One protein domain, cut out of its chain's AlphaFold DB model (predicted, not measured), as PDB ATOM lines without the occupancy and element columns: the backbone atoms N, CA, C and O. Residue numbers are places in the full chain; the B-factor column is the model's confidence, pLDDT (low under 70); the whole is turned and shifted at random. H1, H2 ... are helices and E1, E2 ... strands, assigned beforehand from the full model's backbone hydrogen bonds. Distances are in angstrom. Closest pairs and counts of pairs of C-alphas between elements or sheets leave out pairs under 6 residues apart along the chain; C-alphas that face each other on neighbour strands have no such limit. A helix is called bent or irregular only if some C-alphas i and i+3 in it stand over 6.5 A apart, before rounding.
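What this domain is: This is residues 175 to 214 and 224 to 230 of the 582 residues of the protein "FAD/NAD(P)-binding oxidoreductase" of Spirochaeta sp (UniProt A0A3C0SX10). A small three-stranded sheet is the middle layer between two helices: the long, kinked H1 runs along one face, over E3 and E2, and the short H2 packs on the opposite face, over E3. The 47 printed residues include, along the chain, E1, H1, E2, H2 and E3; the sheet's order is E1 E3 E2, antiparallel throughout, and the class is mixed. The whole is compact, with a radius of gyration of the C-alphas of 10.5 A, and flat, spanning 27 by 22 by 11 A.

How they stand to each other: Start at edge strand E1, residues 175 to 177, antiparallel to E3, residues 225 to 228; N 176 and O 226 are 3.0 A apart, within hydrogen-bond range. E3 is also antiparallel to E2, residues 204 to 206, with N 206 and O 225 at 2.8 A. With H1, residues 181 to 197, E1 and E2 form a split strand-helix-strand unit, two strands running the same way with E3 between them; its crossover is right-handed. H1 is on the sheet at a height of 9.3 A; its closest C-alphas to E2 are Ile 187 and Ala 205, 6.9 A. H2, residues 208 to 214, is on the opposite face at 8.8 A; its closest C-alphas to E3 are Val 211 and Gly 225, 6.8 A. H1 and H2 are apart. Every O i to N i+4 pair is within hydrogen-bond range in H2, and 8 of 13 in H1.

Where its parts are: Find C-alpha 175 at (-34.391, 20.152, 35.324), where E1 begins its 5.8 A. H1 runs 25.4 A from C-alpha 181 at (-37.499, 7.988, 44.596); it is irregular, with C-alphas 185 and 188 7.2 A apart, and has a kink of 38 degrees near residue 188. E2 spans 6.5 A, H2 10.3 A, and E3 9.8 A, ending at C-alpha 228, (-28.337, 21.794, 34.787).

The domain as a whole: The C-alphas of Asn 196 and Arg 213 are the two farthest apart, 29.8 A. Residues 215 to 223 are not printed; C-alphas 214 and 224 are 11.7 A apart across the cut. Of the links printed whole, E1 to H1 and E2 to H2 are tight and H1 to E2 is short. No printed residue is under 70 in pLDDT.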
ATOM      1  N   ILE A 175     -34.107  21.029  34.199       97.75
ATOM      2  CA  ILE A 175     -34.391  20.152  35.324       97.75
ATOM      3  C   ILE A 175     -34.719  18.764  34.778       97.75
ATOM      4  O   ILE A 175     -35.743  18.544  34.130       97.75
ATOM      5  N   LEU A 176     -33.844  17.810  35.087       95.81
ATOM      6  CA  LEU A 176     -34.131  16.390  34.939       95.81
ATOM      7  C   LEU A 176     -34.980  15.944  36.133       95.81
ATOM      8  O   LEU A 176     -34.443  15.764  37.227       95.81
ATOM      9  N   LEU A 177     -36.287  15.787  35.942       95.88
ATOM     10  CA  LEU A 177     -37.216  15.370  36.991       95.88
ATOM     11  C   LEU A 177     -37.068  13.877  37.302       95.88
ATOM     12  O   LEU A 177     -36.858  13.042  36.417       95.88
ATOM     13  N   PHE A 178     -37.190  13.532  38.582       94.88
ATOM     14  CA  PHE A 178     -37.123  12.153  39.049       94.88
ATOM     15  C   PHE A 178     -38.517  11.527  39.049       94.88
ATOM     16  O   PHE A 178     -39.364  11.876  39.868       94.88
ATOM     17  N   ARG A 179     -38.726  10.552  38.160       90.56
ATOM     18  CA  ARG A 179     -39.971   9.774  38.056       90.56
ATOM     19  C   ARG A 179     -40.234   8.896  39.285       90.56
ATOM     20  O   ARG A 179     -41.374   8.552  39.561       90.56
ATOM     21  N   SER A 180     -39.188   8.507  40.014       91.69
ATOM     22  CA  SER A 180     -39.305   7.709  41.237       91.69
ATOM     23  C   SER A 180     -38.229   8.080  42.252       91.69
ATOM     24  O   SER A 180     -37.165   8.598  41.897       91.69
ATOM     25  N   ALA A 181     -38.470   7.764  43.526       91.50
ATOM     26  CA  ALA A 181     -37.499   7.988  44.596       91.50
ATOM     27  C   ALA A 181     -36.155   7.272  44.347       91.50
ATOM     28  O   ALA A 181     -35.102   7.813  44.688       91.50
ATOM     29  N   TRP A 182     -36.173   6.107  43.688       90.50
ATOM     30  CA  TRP A 182     -34.978   5.324  43.354       90.50
ATOM     31  C   TRP A 182     -33.999   6.062  42.435       90.50
ATOM     32  O   TRP A 182     -32.792   5.848  42.533       90.50
ATOM     33  N   MET A 183     -34.474   6.990  41.594       90.94
ATOM     34  CA  MET A 183     -33.594   7.794  40.734       90.94
ATOM     35  C   MET A 183     -32.605   8.654  41.531       90.94
ATOM     36  O   MET A 183     -31.549   9.005  41.007       90.94
ATOM     37  N   LYS A 184     -32.877   8.940  42.811       91.12
ATOM     38  CA  LYS A 184     -31.928   9.633  43.695       91.12
ATOM     39  C   LYS A 184     -30.619   8.853  43.865       91.12
ATOM     40  O   LYS A 184     -29.564   9.469  44.004       91.12
ATOM     41  N   LEU A 185     -30.647   7.522  43.770       92.88
ATOM     42  CA  LEU A 185     -29.433   6.697  43.810       92.88
ATOM     43  C   LEU A 185     -28.519   6.933  42.595       92.88
ATOM     44  O   LEU A 185     -27.321   6.678  42.674       92.88
ATOM     45  N   MET A 186     -29.046   7.485  41.495       91.56
ATOM     46  CA  MET A 186     -28.277   7.811  40.288       91.56
ATOM     47  C   MET A 186     -27.555   9.164  40.372       91.56
ATOM     48  O   MET A 186     -26.756   9.485  39.491       91.56
ATOM     49  N   ILE A 187     -27.772   9.965  41.424       95.19
ATOM     50  CA  ILE A 187     -27.151  11.292  41.576       95.19
ATOM     51  C   ILE A 187     -25.612  11.253  41.454       95.19
ATOM     52  O   ILE A 187     -25.069  12.105  40.743       95.19
ATOM     53  N   PRO A 188     -24.874  10.306  42.078       96.44
ATOM     54  CA  PRO A 188     -23.426  10.201  41.890       96.44
ATOM     55  C   PRO A 188     -23.031   9.980  40.424       96.44
ATOM     56  O   PRO A 188     -22.078  10.596  39.947       96.44
ATOM     57  N   ILE A 189     -23.803   9.176  39.684       94.00
ATOM     58  CA  ILE A 189     -23.586   8.915  38.254       94.00
ATOM     59  C   ILE A 189     -23.844  10.184  37.437       94.00
ATOM     60  O   ILE A 189     -23.046  10.515  36.562       94.00
ATOM     61  N   PHE A 190     -24.896  10.945  37.749       94.94
ATOM     62  CA  PHE A 190     -25.172  12.219  37.080       94.94
ATOM     63  C   PHE A 190     -24.058  13.241  37.315       94.94
ATOM     64  O   PHE A 190     -23.595  13.877  36.367       94.94
ATOM     65  N   LYS A 191     -23.559  13.357  38.553       96.44
ATOM     66  CA  LYS A 191     -22.414  14.223  38.878       96.44
ATOM     67  C   LYS A 191     -21.141  13.782  38.156       96.44
ATOM     68  O   LYS A 191     -20.425  14.630  37.631       96.44
ATOM     69  N   LEU A 192     -20.875  12.474  38.098       96.06
ATOM     70  CA  LEU A 192     -19.733  11.916  37.374       96.06
ATOM     71  C   LEU A 192     -19.829  12.201  35.871       96.06
ATOM     72  O   LEU A 192     -18.852  12.640  35.272       96.06
ATOM     73  N   ARG A 193     -21.012  12.016  35.273       94.69
ATOM     74  CA  ARG A 193     -21.295  12.343  33.869       94.69
ATOM     75  C   ARG A 193     -21.041  13.822  33.586       94.69
ATOM     76  O   ARG A 193     -20.334  14.134  32.633       94.69
ATOM     77  N   CYS A 194     -21.544  14.716  34.439       96.50
ATOM     78  CA  CYS A 194     -21.304  16.155  34.319       96.50
ATOM     79  C   CYS A 194     -19.812  16.495  34.389       96.50
ATOM     80  O   CYS A 194     -19.320  17.243  33.549       96.50
ATOM     81  N   ARG A 195     -19.076  15.899  35.339       96.75
ATOM     82  CA  ARG A 195     -17.627  16.094  35.484       96.75
ATOM     83  C   ARG A 195     -16.862  15.611  34.253       96.75
ATOM     84  O   ARG A 195     -16.018  16.338  33.743       96.75
ATOM     85  N   ASN A 196     -17.176  14.413  33.759       96.62
ATOM     86  CA  ASN A 196     -16.498  13.822  32.603       96.62
ATOM     87  C   ASN A 196     -16.752  14.625  31.318       96.62
ATOM     88  O   ASN A 196     -15.834  14.794  30.522       96.62
ATOM     89  N   ASN A 197     -17.962  15.162  31.146       96.19
ATOM     90  CA  ASN A 197     -18.290  16.037  30.019       96.19
ATOM     91  C   ASN A 197     -17.854  17.492  30.236       96.19
ATOM     92  O   ASN A 197     -17.853  18.259  29.283       96.19
ATOM     93  N   ARG A 198     -17.460  17.883  31.455       97.00
ATOM     94  CA  ARG A 198     -17.143  19.273  31.830       97.00
ATOM     95  C   ARG A 198     -18.334  20.222  31.626       97.00
ATOM     96  O   ARG A 198     -18.173  21.299  31.059       97.00
ATOM     97  N   VAL A 199     -19.517  19.790  32.073       96.75
ATOM     98  CA  VAL A 199     -20.754  20.592  32.082       96.75
ATOM     99  C   VAL A 199     -20.554  21.856  32.913       96.75
ATOM    100  O   VAL A 199     -20.104  21.777  34.056       96.75
ATOM    101  N   ASP A 200     -20.930  23.005  32.353       95.50
ATOM    102  CA  ASP A 200     -20.761  24.298  33.015       95.50
ATOM    103  C   ASP A 200     -21.848  24.597  34.050       95.50
ATOM    104  O   ASP A 200     -23.001  24.162  33.944       95.50
ATOM    105  N   GLY A 201     -21.467  25.439  35.013       94.75
ATOM    106  CA  GLY A 201     -22.332  25.965  36.061       94.75
ATOM    107  C   GLY A 201     -22.514  25.023  37.252       94.75
ATOM    108  O   GLY A 201     -22.014  23.900  37.300       94.75
ATOM    109  N   ARG A 202     -23.242  25.503  38.265       95.69
ATOM    110  CA  ARG A 202     -23.462  24.782  39.526       95.69
ATOM    111  C   ARG A 202     -24.606  23.770  39.405       95.69
ATOM    112  O   ARG A 202     -25.691  23.984  39.944       95.69
ATOM    113  N   TYR A 203     -24.367  22.669  38.695       97.06
ATOM    114  CA  TYR A 203     -25.327  21.566  38.637       97.06
ATOM    115  C   TYR A 203     -25.498  20.904  40.011       97.06
ATOM    116  O   TYR A 203     -24.538  20.736  40.772       97.06
ATOM    117  N   ARG A 204     -26.730  20.531  40.364       97.25
ATOM    118  CA  ARG A 204     -27.039  19.963  41.687       97.25
ATOM    119  C   ARG A 204     -28.311  19.130  41.678       97.25
ATOM    120  O   ARG A 204     -29.221  19.379  40.898       97.25
ATOM    121  N   ALA A 205     -28.385  18.181  42.604       97.81
ATOM    122  CA  ALA A 205     -29.650  17.545  42.935       97.81
ATOM    123  C   ALA A 205     -30.554  18.525  43.699       97.81
ATOM    124  O   ALA A 205     -30.064  19.425  44.388       97.81
ATOM    125  N   MET A 206     -31.859  18.324  43.567       97.88
ATOM    126  CA  MET A 206     -32.914  19.093  44.209       97.88
ATOM    127  C   MET A 206     -33.934  18.136  44.817       97.88
ATOM    128  O   MET A 206     -34.291  17.117  44.216       97.88
ATOM    129  N   SER A 207     -34.405  18.469  46.010       97.75
ATOM    130  CA  SER A 207     -35.564  17.837  46.634       97.75
ATOM    131  C   SER A 207     -36.855  18.188  45.891       97.75
ATOM    132  O   SER A 207     -36.913  19.164  45.144       97.75
ATOM    133  N   ALA A 208     -37.914  17.407  46.122       97.75
ATOM    134  CA  ALA A 208     -39.221  17.668  45.523       97.75
ATOM    135  C   ALA A 208     -39.760  19.062  45.900       97.75
ATOM    136  O   ALA A 208     -40.248  19.781  45.031       97.75
ATOM    137  N   ALA A 209     -39.589  19.473  47.161       97.88
ATOM    138  CA  ALA A 209     -39.988  20.793  47.647       97.88
ATOM    139  C   ALA A 209     -39.201  21.932  46.975       97.88
ATOM    140  O   ALA A 209     -39.774  22.958  46.618       97.88
ATOM    141  N   GLU A 210     -37.894  21.755  46.749       98.00
ATOM    142  CA  GLU A 210     -37.098  22.749  46.021       98.00
ATOM    143  C   GLU A 210     -37.540  22.897  44.568       98.00
ATOM    144  O   GLU A 210     -37.613  24.032  44.099       98.00
ATOM    145  N   VAL A 211     -37.840  21.787  43.878       98.19
ATOM    146  CA  VAL A 211     -38.386  21.815  42.512       98.19
ATOM    147  C   VAL A 211     -39.711  22.574  42.508       98.19
ATOM    148  O   VAL A 211     -39.844  23.533  41.759       98.19
ATOM    149  N   LYS A 212     -40.652  22.220  43.393       98.06
ATOM    150  CA  LYS A 212     -41.969  22.870  43.489       98.06
ATOM    151  C   LYS A 212     -41.875  24.369  43.783       98.06
ATOM    152  O   LYS A 212     -42.669  25.150  43.281       98.06
ATOM    153  N   ARG A 213     -40.880  24.791  44.566       98.06
ATOM    154  CA  ARG A 213     -40.651  26.209  44.874       98.06
ATOM    155  C   ARG A 213     -40.228  27.029  43.648       98.06
ATOM    156  O   ARG A 213     -40.589  28.197  43.572       98.06
ATOM    157  N   ILE A 214     -39.439  26.457  42.733       97.38
ATOM    158  CA  ILE A 214     -38.963  27.156  41.520       97.38
ATOM    159  C   ILE A 214     -39.852  26.903  40.292       97.38
ATOM    160  O   ILE A 214     -39.862  27.706  39.364       97.38
ATOM    161  N   GLY A 224     -38.212  14.903  43.144       97.12
ATOM    162  CA  GLY A 224     -37.031  15.758  43.069       97.12
ATOM    163  C   GLY A 224     -36.533  15.904  41.633       97.12
ATOM    164  O   GLY A 224     -37.191  15.502  40.671       97.12
ATOM    165  N   GLY A 225     -35.332  16.453  41.482       96.88
ATOM    166  CA  GLY A 225     -34.711  16.571  40.169       96.88
ATOM    167  C   GLY A 225     -33.220  16.870  40.211       96.88
ATOM    168  O   GLY A 225     -32.606  16.974  41.274       96.88
ATOM    169  N   PHE A 226     -32.624  17.010  39.034       97.56
ATOM    170  CA  PHE A 226     -31.229  17.396  38.856       97.56
ATOM    171  C   PHE A 226     -31.145  18.628  37.952       97.56
ATOM    172  O   PHE A 226     -31.525  18.570  36.782       97.56
ATOM    173  N   LEU A 227     -30.671  19.743  38.510       98.31
ATOM    174  CA  LEU A 227     -30.549  21.030  37.830       98.31
ATOM    175  C   LEU A 227     -29.262  21.095  37.006       98.31
ATOM    176  O   LEU A 227     -28.174  20.840  37.524       98.31
ATOM    177  N   LEU A 228     -29.396  21.525  35.755       97.81
ATOM    178  CA  LEU A 228     -28.337  21.794  34.787       97.81
ATOM    179  C   LEU A 228     -28.444  23.266  34.340       97.81
ATOM    180  O   LEU A 228     -29.188  23.570  33.405       97.81
ATOM    181  N   PRO A 229     -27.741  24.200  35.003       97.25
ATOM    182  CA  PRO A 229     -27.975  25.638  34.830       97.25
ATOM    183  C   PRO A 229     -27.433  26.210  33.513       97.25
ATOM    184  O   PRO A 229     -27.851  27.280  33.092       97.25
ATOM    185  N   SER A 230     -26.517  25.512  32.839       97.25
ATOM    186  CA  SER A 230     -25.948  25.947  31.556       97.25
ATOM    187  C   SER A 230     -26.885  25.751  30.361       97.25
ATOM    188  O   SER A 230     -26.540  26.163  29.253       97.25
TER     189      SER A 230